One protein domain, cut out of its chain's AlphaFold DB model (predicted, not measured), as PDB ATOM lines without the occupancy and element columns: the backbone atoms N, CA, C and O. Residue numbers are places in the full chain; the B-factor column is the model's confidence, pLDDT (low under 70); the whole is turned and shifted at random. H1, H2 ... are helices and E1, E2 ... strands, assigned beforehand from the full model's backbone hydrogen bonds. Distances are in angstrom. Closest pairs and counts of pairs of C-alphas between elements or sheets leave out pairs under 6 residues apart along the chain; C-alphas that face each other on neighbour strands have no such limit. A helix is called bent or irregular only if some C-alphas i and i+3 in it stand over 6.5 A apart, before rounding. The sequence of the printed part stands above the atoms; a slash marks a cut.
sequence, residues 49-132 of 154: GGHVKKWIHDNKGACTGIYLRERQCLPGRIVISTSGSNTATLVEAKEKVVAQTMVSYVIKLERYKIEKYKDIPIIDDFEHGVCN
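What this domain is: This is residues 49 to 132 of the 154 residues of an uncharacterized protein of Monosporascus sp. mg162 (UniProt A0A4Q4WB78). Two small lobes are joined by a long link, residues 91 to 110, that makes much of the length. The first lobe is a small three-strand sheet, E1 to E3, grazed by the short helix H1; the second holds the short helix H2, mostly standing free, and the hairpin E4 and E5. The printed part has 84 residues, with two named helices and five named strands in the order E1 E2 E3 H1 H2 E4 E5; the class is mixed, helices and strands, with under half of the residues in named elements. Both sheets, E1 - E2 - E3 and E4 - E5, are antiparallel. The whole is extended, a rod spanning 63 by 30 by 18 A, with a radius of gyration of the C-alphas of 21.2 A.

Where its parts are: Find C-alpha 52 at (-36.136, -0.099, -17.740), where E1 begins; it runs to residue 57, 14.0 A. E2 follows at residues 63 to 68, 14.5 A, then E3 at 73 to 75. H1 is residues 84 to 90, 10.6 A, and H2 is 111 to 117, 10.9 A, from C-alpha 111 at (-72.068, 3.443, -40.261). E4 is 123 to 125 and E5 129 to 131.

How they stand to each other: Look first at the meander E1, E2, E3, each strand the antiparallel neighbour of the one before: N 53 and O 67 are 2.8 A apart, N 66 and O 74 2.9 A. H1 only grazes this sheet with residues 89 to 90; its closest C-alphas to E1 are those of Leu 90 and Lys 54, 5.7 A. H2 is apart from H1. In the hairpin E4 and E5, N 129 and O 125 are 2.7 A apart. H1 and H2 are only just irregular, with C-alphas 85 and 88 6.7 A apart and 112 and 115 6.8 A; each has 0 of 3 O i to N i+4 pairs within hydrogen-bond range, but 3 of 4 O i to N i+3 pairs.

The domain as a whole: The farthest C-alphas, Asn 59 and Tyr 112, are 64.9 A apart. The printed part has no cut, and H1 to H2 is the long link. Residues 129 to 132 are under 70 in pLDDT.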
ATOM      1  N   GLY A  49     -37.680  -6.397 -23.657       79.56
ATOM      2  CA  GLY A  49     -36.276  -6.015 -23.834       79.56
ATOM      3  C   GLY A  49     -36.008  -4.510 -23.688       79.56
ATOM      4  O   GLY A  49     -34.878  -4.112 -23.437       79.56
ATOM      5  N   GLY A  50     -37.033  -3.656 -23.794       86.00
ATOM      6  CA  GLY A  50     -36.930  -2.203 -23.592       86.00
ATOM      7  C   GLY A  50     -37.343  -1.730 -22.192       86.00
ATOM      8  O   GLY A  50     -37.251  -0.541 -21.887       86.00
ATOM      9  N   HIS A  51     -37.822  -2.629 -21.326       90.00
ATOM     10  CA  HIS A  51     -38.365  -2.247 -20.025       90.00
ATOM     11  C   HIS A  51     -37.252  -1.896 -19.025       90.00
ATOM     12  O   HIS A  51     -36.611  -2.775 -18.437       90.00
ATOM     13  N   VAL A  52     -37.071  -0.603 -18.756       92.00
ATOM     14  CA  VAL A  52     -36.136  -0.099 -17.740       92.00
ATOM     15  C   VAL A  52     -36.667  -0.388 -16.336       92.00
ATOM     16  O   VAL A  52     -37.803  -0.064 -16.014       92.00
ATOM     17  N   LYS A  53     -35.840  -1.003 -15.485       92.75
ATOM     18  CA  LYS A  53     -36.153  -1.262 -14.069       92.75
ATOM     19  C   LYS A  53     -35.597  -0.203 -13.129       92.75
ATOM     20  O   LYS A  53     -36.230   0.108 -12.131       92.75
ATOM     21  N   LYS A  54     -34.381   0.274 -13.392       92.19
ATOM     22  CA  LYS A  54     -33.704   1.273 -12.557       92.19
ATOM     23  C   LYS A  54     -32.622   1.994 -13.339       92.19
ATOM     24  O   LYS A  54     -32.086   1.461 -14.312       92.19
ATOM     25  N   TRP A  55     -32.277   3.179 -12.869       93.75
ATOM     26  CA  TRP A  55     -31.095   3.898 -13.322       93.75
ATOM     27  C   TRP A  55     -29.873   3.404 -12.554       93.75
ATOM     28  O   TRP A  55     -29.974   2.971 -11.402       93.75
ATOM     29  N   ILE A  56     -28.720   3.429 -13.209       93.44
ATOM     30  CA  ILE A  56     -27.443   3.054 -12.609       93.44
ATOM     31  C   ILE A  56     -26.737   4.351 -12.243       93.44
ATOM     32  O   ILE A  56     -26.503   5.184 -13.113       93.44
ATOM     33  N   HIS A  57     -26.405   4.512 -10.966       93.88
ATOM     34  CA  HIS A  57     -25.659   5.662 -10.473       93.88
ATOM     35  C   HIS A  57     -24.279   5.216  -9.992       93.88
ATOM     36  O   HIS A  57     -24.128   4.105  -9.482       93.88
ATOM     37  N   ASP A  58     -23.273   6.065 -10.182       94.19
ATOM     38  CA  ASP A  58     -21.961   5.872  -9.573       94.19
ATOM     39  C   ASP A  58     -21.943   6.325  -8.101       94.19
ATOM     40  O   ASP A  58     -22.927   6.829  -7.556       94.19
ATOM     41  N   ASN A  59     -20.787   6.179  -7.450       95.44
ATOM     42  CA  ASN A  59     -20.600   6.560  -6.047       95.44
ATOM     43  C   ASN A  59     -20.714   8.076  -5.795       95.44
ATOM     44  O   ASN A  59     -20.741   8.500  -4.643       95.44
ATOM     45  N   LYS A  60     -20.744   8.898  -6.850       94.69
ATOM     46  CA  LYS A  60     -20.927  10.353  -6.781       94.69
ATOM     47  C   LYS A  60     -22.376  10.759  -7.072       94.69
ATOM     48  O   LYS A  60     -22.676  11.949  -7.076       94.69
ATOM     49  N   GLY A  61     -23.262   9.790  -7.316       90.62
ATOM     50  CA  GLY A  61     -24.661  10.019  -7.666       90.62
ATOM     51  C   GLY A  61     -24.889  10.382  -9.136       90.62
ATOM     52  O   GLY A  61     -26.005  10.747  -9.494       90.62
ATOM     53  N   ALA A  62     -23.879  10.285 -10.006       92.69
ATOM     54  CA  ALA A  62     -24.049  10.539 -11.434       92.69
ATOM     55  C   ALA A  62     -24.684   9.325 -12.123       92.69
ATOM     56  O   ALA A  62     -24.263   8.190 -11.899       92.69
ATOM     57  N   CYS A  63     -25.681   9.550 -12.985       93.50
ATOM     58  CA  CYS A  63     -26.291   8.483 -13.779       93.50
ATOM     59  C   CYS A  63     -25.312   8.018 -14.869       93.50
ATOM     60  O   CYS A  63     -24.888   8.808 -15.710       93.50
ATOM     61  N   THR A  64     -24.952   6.735 -14.847       95.12
ATOM     62  CA  THR A  64     -23.988   6.107 -15.766       95.12
ATOM     63  C   THR A  64     -24.637   5.122 -16.736       95.12
ATOM     64  O   THR A  64     -23.958   4.544 -17.589       95.12
ATOM     65  N   GLY A  65     -25.951   4.918 -16.629       94.38
ATOM     66  CA  GLY A  65     -26.689   4.034 -17.518       94.38
ATOM     67  C   GLY A  65     -28.042   3.602 -16.971       94.38
ATOM     68  O   GLY A  65     -28.559   4.142 -15.993       94.38
ATOM     69  N   ILE A  66     -28.605   2.584 -17.611       93.94
ATOM     70  CA  ILE A  66     -29.901   1.997 -17.266       93.94
ATOM     71  C   ILE A  66     -29.790   0.482 -17.113       93.94
ATOM     72  O   ILE A  66     -28.985  -0.177 -17.773       93.94
ATOM     73  N   TYR A  67     -30.620  -0.073 -16.238       92.94
ATOM     74  CA  TYR A  67     -30.744  -1.507 -16.019       92.94
ATOM     75  C   TYR A  67     -32.097  -1.996 -16.528       92.94
ATOM     76  O   TYR A  67     -33.145  -1.563 -16.038       92.94
ATOM     77  N   LEU A  68     -32.076  -2.904 -17.498       92.00
ATOM     78  CA  LEU A  68     -33.262  -3.462 -18.138       92.00
ATOM     79  C   LEU A  68     -33.824  -4.665 -17.364       92.00
ATOM     80  O   LEU A  68     -33.156  -5.285 -16.530       92.00
ATOM     81  N   ARG A  69     -35.083  -5.023 -17.644       86.00
ATOM     82  CA  ARG A  69     -35.784  -6.146 -17.001       86.00
ATOM     83  C   ARG A  69     -35.039  -7.470 -17.145       86.00
ATOM     84  O   ARG A  69     -34.976  -8.204 -16.152       86.00
ATOM     85  N   GLU A  70     -34.457  -7.707 -18.317       82.69
ATOM     86  CA  GLU A  70     -33.719  -8.914 -18.722       82.69
ATOM     87  C   GLU A  70     -32.274  -8.964 -18.200       82.69
ATOM     88  O   GLU A  70     -31.465  -9.760 -18.658       82.69
ATOM     89  N   ARG A  71     -31.944  -8.143 -17.193       74.69
ATOM     90  CA  ARG A  71     -30.609  -8.072 -16.575       74.69
ATOM     91  C   ARG A  71     -29.503  -7.555 -17.499       74.69
ATOM     92  O   ARG A  71     -28.326  -7.738 -17.206       74.69
ATOM     93  N   GLN A  72     -29.871  -6.860 -18.570       85.00
ATOM     94  CA  GLN A  72     -28.929  -6.131 -19.407       85.00
ATOM     95  C   GLN A  72     -28.689  -4.727 -18.832       85.00
ATOM     96  O   GLN A  72     -29.635  -3.987 -18.550       85.00
ATOM     97  N   CYS A  73     -27.420  -4.357 -18.660       89.88
ATOM     98  CA  CYS A  73     -27.009  -2.988 -18.355       89.88
ATOM     99  C   CYS A  73     -26.656  -2.277 -19.659       89.88
ATOM    100  O   CYS A  73     -25.807  -2.767 -20.403       89.88
ATOM    101  N   LEU A  74     -27.245  -1.110 -19.903       90.56
ATOM    102  CA  LEU A  74     -26.852  -0.245 -21.010       90.56
ATOM    103  C   LEU A  74     -26.141   0.990 -20.447       90.56
ATOM    104  O   LEU A  74     -26.794   1.814 -19.797       90.56
ATOM    105  N   PRO A  75     -24.815   1.118 -20.640       90.75
ATOM    106  CA  PRO A  75     -24.081   2.291 -20.192       90.75
ATOM    107  C   PRO A  75     -24.431   3.506 -21.058       90.75
ATOM    108  O   PRO A  75     -24.628   3.394 -22.268       90.75
ATOM    109  N   GLY A  76     -24.464   4.686 -20.447       86.69
ATOM    110  CA  GLY A  76     -24.760   5.936 -21.135       86.69
ATOM    111  C   GLY A  76     -24.181   7.131 -20.390       86.69
ATOM    112  O   GLY A  76     -24.269   7.211 -19.171       86.69
ATOM    113  N   ARG A  77     -23.585   8.073 -21.131       78.25
ATOM    114  CA  ARG A  77     -23.097   9.346 -20.563       78.25
ATOM    115  C   ARG A  77     -24.226  10.348 -20.320       78.25
ATOM    116  O   ARG A  77     -24.114  11.197 -19.447       78.25
ATOM    117  N   ILE A  78     -25.282  10.262 -21.125       88.69
ATOM    118  CA  ILE A  78     -26.488  11.080 -21.024       88.69
ATOM    119  C   ILE A  78     -27.666  10.117 -21.100       88.69
ATOM    120  O   ILE A  78     -27.800   9.379 -22.077       88.69
ATOM    121  N   VAL A  79     -28.501  10.122 -20.065       89.62
ATOM    122  CA  VAL A  79     -29.736   9.338 -20.003       89.62
ATOM    123  C   VAL A  79     -30.899  10.319 -19.977       89.62
ATOM    124  O   VAL A  79     -30.984  11.163 -19.089       89.62
ATOM    125  N   ILE A  80     -31.780  10.224 -20.972       90.50
ATOM    126  CA  ILE A  80     -32.989  11.045 -21.081       90.50
ATOM    127  C   ILE A  80     -34.181  10.134 -20.808       90.50
ATOM    128  O   ILE A  80     -34.324   9.099 -21.458       90.50
ATOM    129  N   SER A  81     -35.039  10.514 -19.860       88.69
ATOM    130  CA  SER A  81     -36.276   9.783 -19.586       88.69
ATOM    131  C   SER A  81     -37.479  10.507 -20.152       88.69
ATOM    132  O   SER A  81     -37.745  11.659 -19.823       88.69
ATOM    133  N   THR A  82     -38.226   9.781 -20.973       91.62
ATOM    134  CA  THR A  82     -39.509  10.191 -21.545       91.62
ATOM    135  C   THR A  82     -40.569   9.124 -21.253       91.62
ATOM    136  O   THR A  82     -41.353   8.763 -22.125       91.62
ATOM    137  N   SER A  83     -40.559   8.552 -20.042       89.25
ATOM    138  CA  SER A  83     -41.413   7.417 -19.649       89.25
ATOM    139  C   SER A  83     -42.818   7.810 -19.166       89.25
ATOM    140  O   SER A  83     -43.552   6.969 -18.646       89.25
ATOM    141  N   GLY A  84     -43.211   9.078 -19.331       90.81
ATOM    142  CA  GLY A  84     -44.536   9.575 -18.954       90.81
ATOM    143  C   GLY A  84     -44.823   9.393 -17.462       90.81
ATOM    144  O   GLY A  84     -43.960   9.670 -16.623       90.81
ATOM    145  N   SER A  85     -46.014   8.889 -17.129       88.44
ATOM    146  CA  SER A  85     -46.450   8.638 -15.744       88.44
ATOM    147  C   SER A  85     -45.548   7.659 -14.984       88.44
ATOM    148  O   SER A  85     -45.449   7.740 -13.761       88.44
ATOM    149  N   ASN A  86     -44.819   6.788 -15.690       89.06
ATOM    150  CA  ASN A  86     -43.875   5.856 -15.077       89.06
ATOM    151  C   ASN A  86     -42.564   6.529 -14.621       89.06
ATOM    152  O   ASN A  86     -41.718   5.881 -14.017       89.06
ATOM    153  N   THR A  87     -42.362   7.824 -14.882       90.06
ATOM    154  CA  THR A  87     -41.154   8.544 -14.439       90.06
ATOM    155  C   THR A  87     -40.982   8.474 -12.921       90.06
ATOM    156  O   THR A  87     -39.876   8.232 -12.445       90.06
ATOM    157  N   ALA A  88     -42.077   8.594 -12.164       88.19
ATOM    158  CA  ALA A  88     -42.050   8.571 -10.700       88.19
ATOM    159  C   ALA A  88     -41.557   7.238 -10.104       88.19
ATOM    160  O   ALA A  88     -41.128   7.211  -8.955       88.19
ATOM    161  N   THR A  89     -41.590   6.138 -10.865       87.56
ATOM    162  CA  THR A  89     -41.079   4.834 -10.408       87.56
ATOM    163  C   THR A  89     -39.587   4.649 -10.702       87.56
ATOM    164  O   THR A  89     -38.942   3.798 -10.093       87.56
ATOM    165  N   LEU A  90     -39.032   5.432 -11.635       87.88
ATOM    166  CA  LEU A  90     -37.653   5.296 -12.112       87.88
ATOM    167  C   LEU A  90     -36.683   6.279 -11.457       87.88
ATOM    168  O   LEU A  90     -35.492   5.978 -11.374       87.88
ATOM    169  N   VAL A  91     -37.173   7.441 -11.020       87.81
ATOM    170  CA  VAL A  91     -36.362   8.489 -10.391       87.81
ATOM    171  C   VAL A  91     -37.011   8.985  -9.108       87.81
ATOM    172  O   VAL A  91     -38.234   8.972  -8.974       87.81
ATOM    173  N   GLU A  92     -36.196   9.484  -8.180       85.75
ATOM    174  CA  GLU A  92     -36.687  10.193  -6.999       85.75
ATOM    175  C   GLU A  92     -37.272  11.549  -7.424       85.75
ATOM    176  O   GLU A  92     -36.608  12.586  -7.420       85.75
ATOM    177  N   ALA A  93     -38.534  11.534  -7.849       82.38
ATOM    178  CA  ALA A  93     -39.229  12.714  -8.352       82.38
ATOM    179  C   ALA A  93     -39.755  13.638  -7.236       82.38
ATOM    180  O   ALA A  93     -40.258  14.728  -7.529       82.38
ATOM    181  N   LYS A  94     -39.627  13.225  -5.964       83.50
ATOM    182  CA  LYS A  94     -40.228  13.887  -4.792       83.50
ATOM    183  C   LYS A  94     -41.701  14.231  -5.079       83.50
ATOM    184  O   LYS A  94     -42.405  13.444  -5.697       83.50
ATOM    185  N   GLU A  95     -42.149  15.418  -4.684       81.00
ATOM    186  CA  GLU A  95     -43.517  15.912  -4.896       81.00
ATOM    187  C   GLU A  95     -43.720  16.583  -6.269       81.00
ATOM    188  O   GLU A  95     -44.747  17.208  -6.513       81.00
ATOM    189  N   LYS A  96     -42.746  16.491  -7.189       85.94
ATOM    190  CA  LYS A  96     -42.811  17.197  -8.483       85.94
ATOM    191  C   LYS A  96     -43.590  16.446  -9.558       85.94
ATOM    192  O   LYS A  96     -43.924  17.038 -10.580       85.94
ATOM    193  N   VAL A  97     -43.827  15.149  -9.371       85.56
ATOM    194  CA  VAL A  97     -44.509  14.299 -10.352       85.56
ATOM    195  C   VAL A  97     -45.606  13.519  -9.651       85.56
ATOM    196  O   VAL A  97     -45.336  12.737  -8.744       85.56
ATOM    197  N   VAL A  98     -46.838  13.698 -10.121       85.69
ATOM    198  CA  VAL A  98     -47.996  12.919  -9.684       85.69
ATOM    199  C   VAL A  98     -48.484  12.108 -10.875       85.69
ATOM    200  O   VAL A  98     -48.821  12.663 -11.920       85.69
ATOM    201  N   ALA A  99     -48.505  10.784 -10.730       87.56
ATOM    202  CA  ALA A  99     -49.142   9.922 -11.711       87.56
ATOM    203  C   ALA A  99     -50.661  10.057 -11.560       87.56
ATOM    204  O   ALA A  99     -51.228   9.675 -10.538       87.56
ATOM    205  N   GLN A 100     -51.305  10.615 -12.578       89.12
ATOM    206  CA  GLN A 100     -52.756  10.721 -12.653       89.12
ATOM    207  C   GLN A 100     -53.277   9.795 -13.744       89.12
ATOM    208  O   GLN A 100     -52.617   9.580 -14.763       89.12
ATOM    209  N   THR A 101     -54.461   9.237 -13.510       88.44
ATOM    210  CA  THR A 101     -55.169   8.429 -14.498       88.44
ATOM    211  C   THR A 101     -56.419   9.172 -14.930       88.44
ATOM    212  O   THR A 101     -57.072   9.822 -14.115       88.44
ATOM    213  N   MET A 102     -56.759   9.052 -16.207       86.81
ATOM    214  CA  MET A 102     -58.016   9.538 -16.760       86.81
ATOM    215  C   MET A 102     -58.736   8.365 -17.409       86.81
ATOM    216  O   MET A 102     -58.102   7.463 -17.961       86.81
ATOM    217  N   VAL A 103     -60.061   8.371 -17.330       85.81
ATOM    218  CA  VAL A 103     -60.899   7.358 -17.971       85.81
ATOM    219  C   VAL A 103     -61.458   7.951 -19.254       85.81
ATOM    220  O   VAL A 103     -62.040   9.030 -19.244       85.81
ATOM    221  N   SER A 104     -61.298   7.227 -20.356       86.75
ATOM    222  CA  SER A 104     -61.886   7.564 -21.649       86.75
ATOM    223  C   SER A 104     -62.777   6.423 -22.116       86.75
ATOM    224  O   SER A 104     -62.394   5.257 -21.994       86.75
ATOM    225  N   TYR A 105     -63.921   6.743 -22.709       84.25
ATOM    226  CA  TYR A 105     -64.788   5.770 -23.363       84.25
ATOM    227  C   TYR A 105     -64.935   6.109 -24.846       84.25
ATOM    228  O   TYR A 105     -64.876   7.268 -25.247       84.25
ATOM    229  N   VAL A 106     -65.129   5.080 -25.671       89.88
ATOM    230  CA  VAL A 106     -65.353   5.234 -27.111       89.88
ATOM    231  C   VAL A 106     -66.702   4.628 -27.449       89.88
ATOM    232  O   VAL A 106     -66.918   3.429 -27.270       89.88
ATOM    233  N   ILE A 107     -67.612   5.456 -27.957       91.38
ATOM    234  CA  ILE A 107     -68.901   4.994 -28.469       91.38
ATOM    235  C   ILE A 107     -68.751   4.753 -29.964       91.38
ATOM    236  O   ILE A 107     -68.495   5.670 -30.743       91.38
ATOM    237  N   LYS A 108     -68.926   3.499 -30.379       93.12
ATOM    238  CA  LYS A 108     -68.923   3.145 -31.796       93.12
ATOM    239  C   LYS A 108     -70.253   3.543 -32.425       93.12
ATOM    240  O   LYS A 108     -71.294   2.975 -32.102       93.12
ATOM    241  N   LEU A 109     -70.206   4.491 -33.356       92.75
ATOM    242  CA  LEU A 109     -71.371   4.871 -34.146       92.75
ATOM    243  C   LEU A 109     -71.677   3.816 -35.218       92.75
ATOM    244  O   LEU A 109     -70.782   3.195 -35.796       92.75
ATOM    245  N   GLU A 110     -72.963   3.641 -35.514       93.44
ATOM    246  CA  GLU A 110     -73.399   2.892 -36.693       93.44
ATOM    247  C   GLU A 110     -72.973   3.627 -37.968       93.44
ATOM    248  O   GLU A 110     -72.949   4.858 -38.005       93.44
ATOM    249  N   ARG A 111     -72.676   2.880 -39.041       91.94
ATOM    250  CA  ARG A 111     -72.068   3.443 -40.261       91.94
ATOM    251  C   ARG A 111     -72.840   4.630 -40.839       91.94
ATOM    252  O   ARG A 111     -72.240   5.639 -41.185       91.94
ATOM    253  N   TYR A 112     -74.165   4.528 -40.891       93.38
ATOM    254  CA  TYR A 112     -75.029   5.574 -41.444       93.38
ATOM    255  C   TYR A 112     -75.119   6.830 -40.560       93.38
ATOM    256  O   TYR A 112     -75.579   7.867 -41.025       93.38
ATOM    257  N   LYS A 113     -74.685   6.759 -39.292       90.38
ATOM    258  CA  LYS A 113     -74.651   7.903 -38.372       90.38
ATOM    259  C   LYS A 113     -73.342   8.679 -38.449       90.38
ATOM    260  O   LYS A 113     -73.358   9.847 -38.100       90.38
ATOM    261  N   ILE A 114     -72.240   8.080 -38.910       91.44
ATOM    262  CA  ILE A 114     -70.899   8.700 -38.893       91.44
ATOM    263  C   ILE A 114     -70.897  10.073 -39.575       91.44
ATOM    264  O   ILE A 114     -70.373  11.025 -39.007       91.44
ATOM    265  N   GLU A 115     -71.516  10.186 -40.755       92.25
ATOM    266  CA  GLU A 115     -71.487  11.431 -41.536       92.25
ATOM    267  C   GLU A 115     -72.144  12.599 -40.785       92.25
ATOM    268  O   GLU A 115     -71.695  13.733 -40.901       92.25
ATOM    269  N   LYS A 116     -73.137  12.322 -39.925       93.12
ATOM    270  CA  LYS A 116     -73.784  13.343 -39.088       93.12
ATOM    271  C   LYS A 116     -72.823  13.968 -38.063       93.12
ATOM    272  O   LYS A 116     -73.031  15.112 -37.679       93.12
ATOM    273  N   TYR A 117     -71.813  13.230 -37.597       89.81
ATOM    274  CA  TYR A 117     -70.917  13.656 -36.509       89.81
ATOM    275  C   TYR A 117     -69.511  14.050 -36.996       89.81
ATOM    276  O   TYR A 117     -68.609  14.213 -36.182       89.81
ATOM    277  N   LYS A 118     -69.299  14.179 -38.310       85.94
ATOM    278  CA  LYS A 118     -67.965  14.272 -38.925       85.94
ATOM    279  C   LYS A 118     -67.199  15.569 -38.649       85.94
ATOM    280  O   LYS A 118     -65.977  15.546 -38.732       85.94
ATOM    281  N   ASP A 119     -67.895  16.639 -38.279       88.75
ATOM    282  CA  ASP A 119     -67.319  17.977 -38.096       88.75
ATOM    283  C   ASP A 119     -67.867  18.665 -36.831       88.75
ATOM    284  O   ASP A 119     -67.967  19.888 -36.753       88.75
ATOM    285  N   ILE A 120     -68.287  17.874 -35.837       89.44
ATOM    286  CA  ILE A 120     -68.697  18.420 -34.539       89.44
ATOM    287  C   ILE A 120     -67.432  18.882 -33.805       89.44
ATOM    288  O   ILE A 120     -66.484  18.098 -33.718       89.44
ATOM    289  N   PRO A 121     -67.393  20.125 -33.284       88.75
ATOM    290  CA  PRO A 121     -66.250  20.599 -32.514       88.75
ATOM    291  C   PRO A 121     -66.050  19.742 -31.261       88.75
ATOM    292  O   PRO A 121     -66.996  19.124 -30.772       88.75
ATOM    293  N   ILE A 122     -64.837  19.740 -30.707       86.88
ATOM    294  CA  ILE A 122     -64.615  19.196 -29.365       86.88
ATOM    295  C   ILE A 122     -65.557  19.913 -28.400       86.88
ATOM    296  O   ILE A 122     -65.543  21.141 -28.306       86.88
ATOM    297  N   ILE A 123     -66.372  19.136 -27.692       85.62
ATOM    298  CA  ILE A 123     -67.222  19.657 -26.629       85.62
ATOM    299  C   ILE A 123     -66.502  19.344 -25.325       85.62
ATOM    300  O   ILE A 123     -66.415  18.183 -24.934       85.62
ATOM    301  N   ASP A 124     -65.963  20.369 -24.678       86.50
ATOM    302  CA  ASP A 124     -65.317  20.260 -23.372       86.50
ATOM    303  C   ASP A 124     -66.194  20.937 -22.320       86.50
ATOM    304  O   ASP A 124     -66.437  22.145 -22.383       86.50
ATOM    305  N   ASP A 125     -66.705  20.142 -21.385       85.12
ATOM    306  CA  ASP A 125     -67.357  20.628 -20.178       85.12
ATOM    307  C   ASP A 125     -66.412  20.346 -19.007       85.12
ATOM    308  O   ASP A 125     -66.243  19.202 -18.592       85.12
ATOM    309  N   PHE A 126     -65.784  21.387 -18.457       73.62
ATOM    310  CA  PHE A 126     -64.782  21.240 -17.397       73.62
ATOM    311  C   PHE A 126     -65.306  20.547 -16.128       73.62
ATOM    312  O   PHE A 126     -64.505  20.016 -15.357       73.62
ATOM    313  N   GLU A 127     -66.623  20.536 -15.899       80.25
ATOM    314  CA  GLU A 127     -67.244  19.870 -14.750       80.25
ATOM    315  C   GLU A 127     -67.682  18.432 -15.075       80.25
ATOM    316  O   GLU A 127     -67.683  17.576 -14.188       80.25
ATOM    317  N   HIS A 128     -68.003  18.140 -16.342       70.81
ATOM    318  CA  HIS A 128     -68.596  16.864 -16.771       70.81
ATOM    319  C   HIS A 128     -67.724  16.024 -17.729       70.81
ATOM    320  O   HIS A 128     -68.063  14.874 -18.019       70.81
ATOM    321  N   GLY A 129     -66.578  16.546 -18.172       62.59
ATOM    322  CA  GLY A 129     -65.595  15.897 -19.040       62.59
ATOM    323  C   GLY A 129     -65.631  16.330 -20.515       62.59
ATOM    324  O   GLY A 129     -66.501  17.066 -20.972       62.59
ATOM    325  N   VAL A 130     -64.664  15.815 -21.283       65.88
ATOM    326  CA  VAL A 130     -64.488  16.102 -22.717       65.88
ATOM    327  C   VAL A 130     -65.196  15.045 -23.576       65.88
ATOM    328  O   VAL A 130     -64.983  13.845 -23.389       65.88
ATOM    329  N   CYS A 131     -65.975  15.467 -24.574       57.69
ATOM    330  CA  CYS A 131     -66.591  14.608 -25.582       57.69
ATOM    331  C   CYS A 131     -66.034  14.904 -26.987       57.69
ATOM    332  O   CYS A 131     -66.307  15.954 -27.571       57.69
ATOM    333  N   ASN A 132     -65.299  13.937 -27.554       58.19
ATOM    334  CA  ASN A 132     -64.729  14.024 -28.904       58.19
ATOM    335  C   ASN A 132     -65.438  13.058 -29.864       58.19
ATOM    336  O   ASN A 132     -65.475  11.846 -29.627       58.19
TER     337      ASN A 132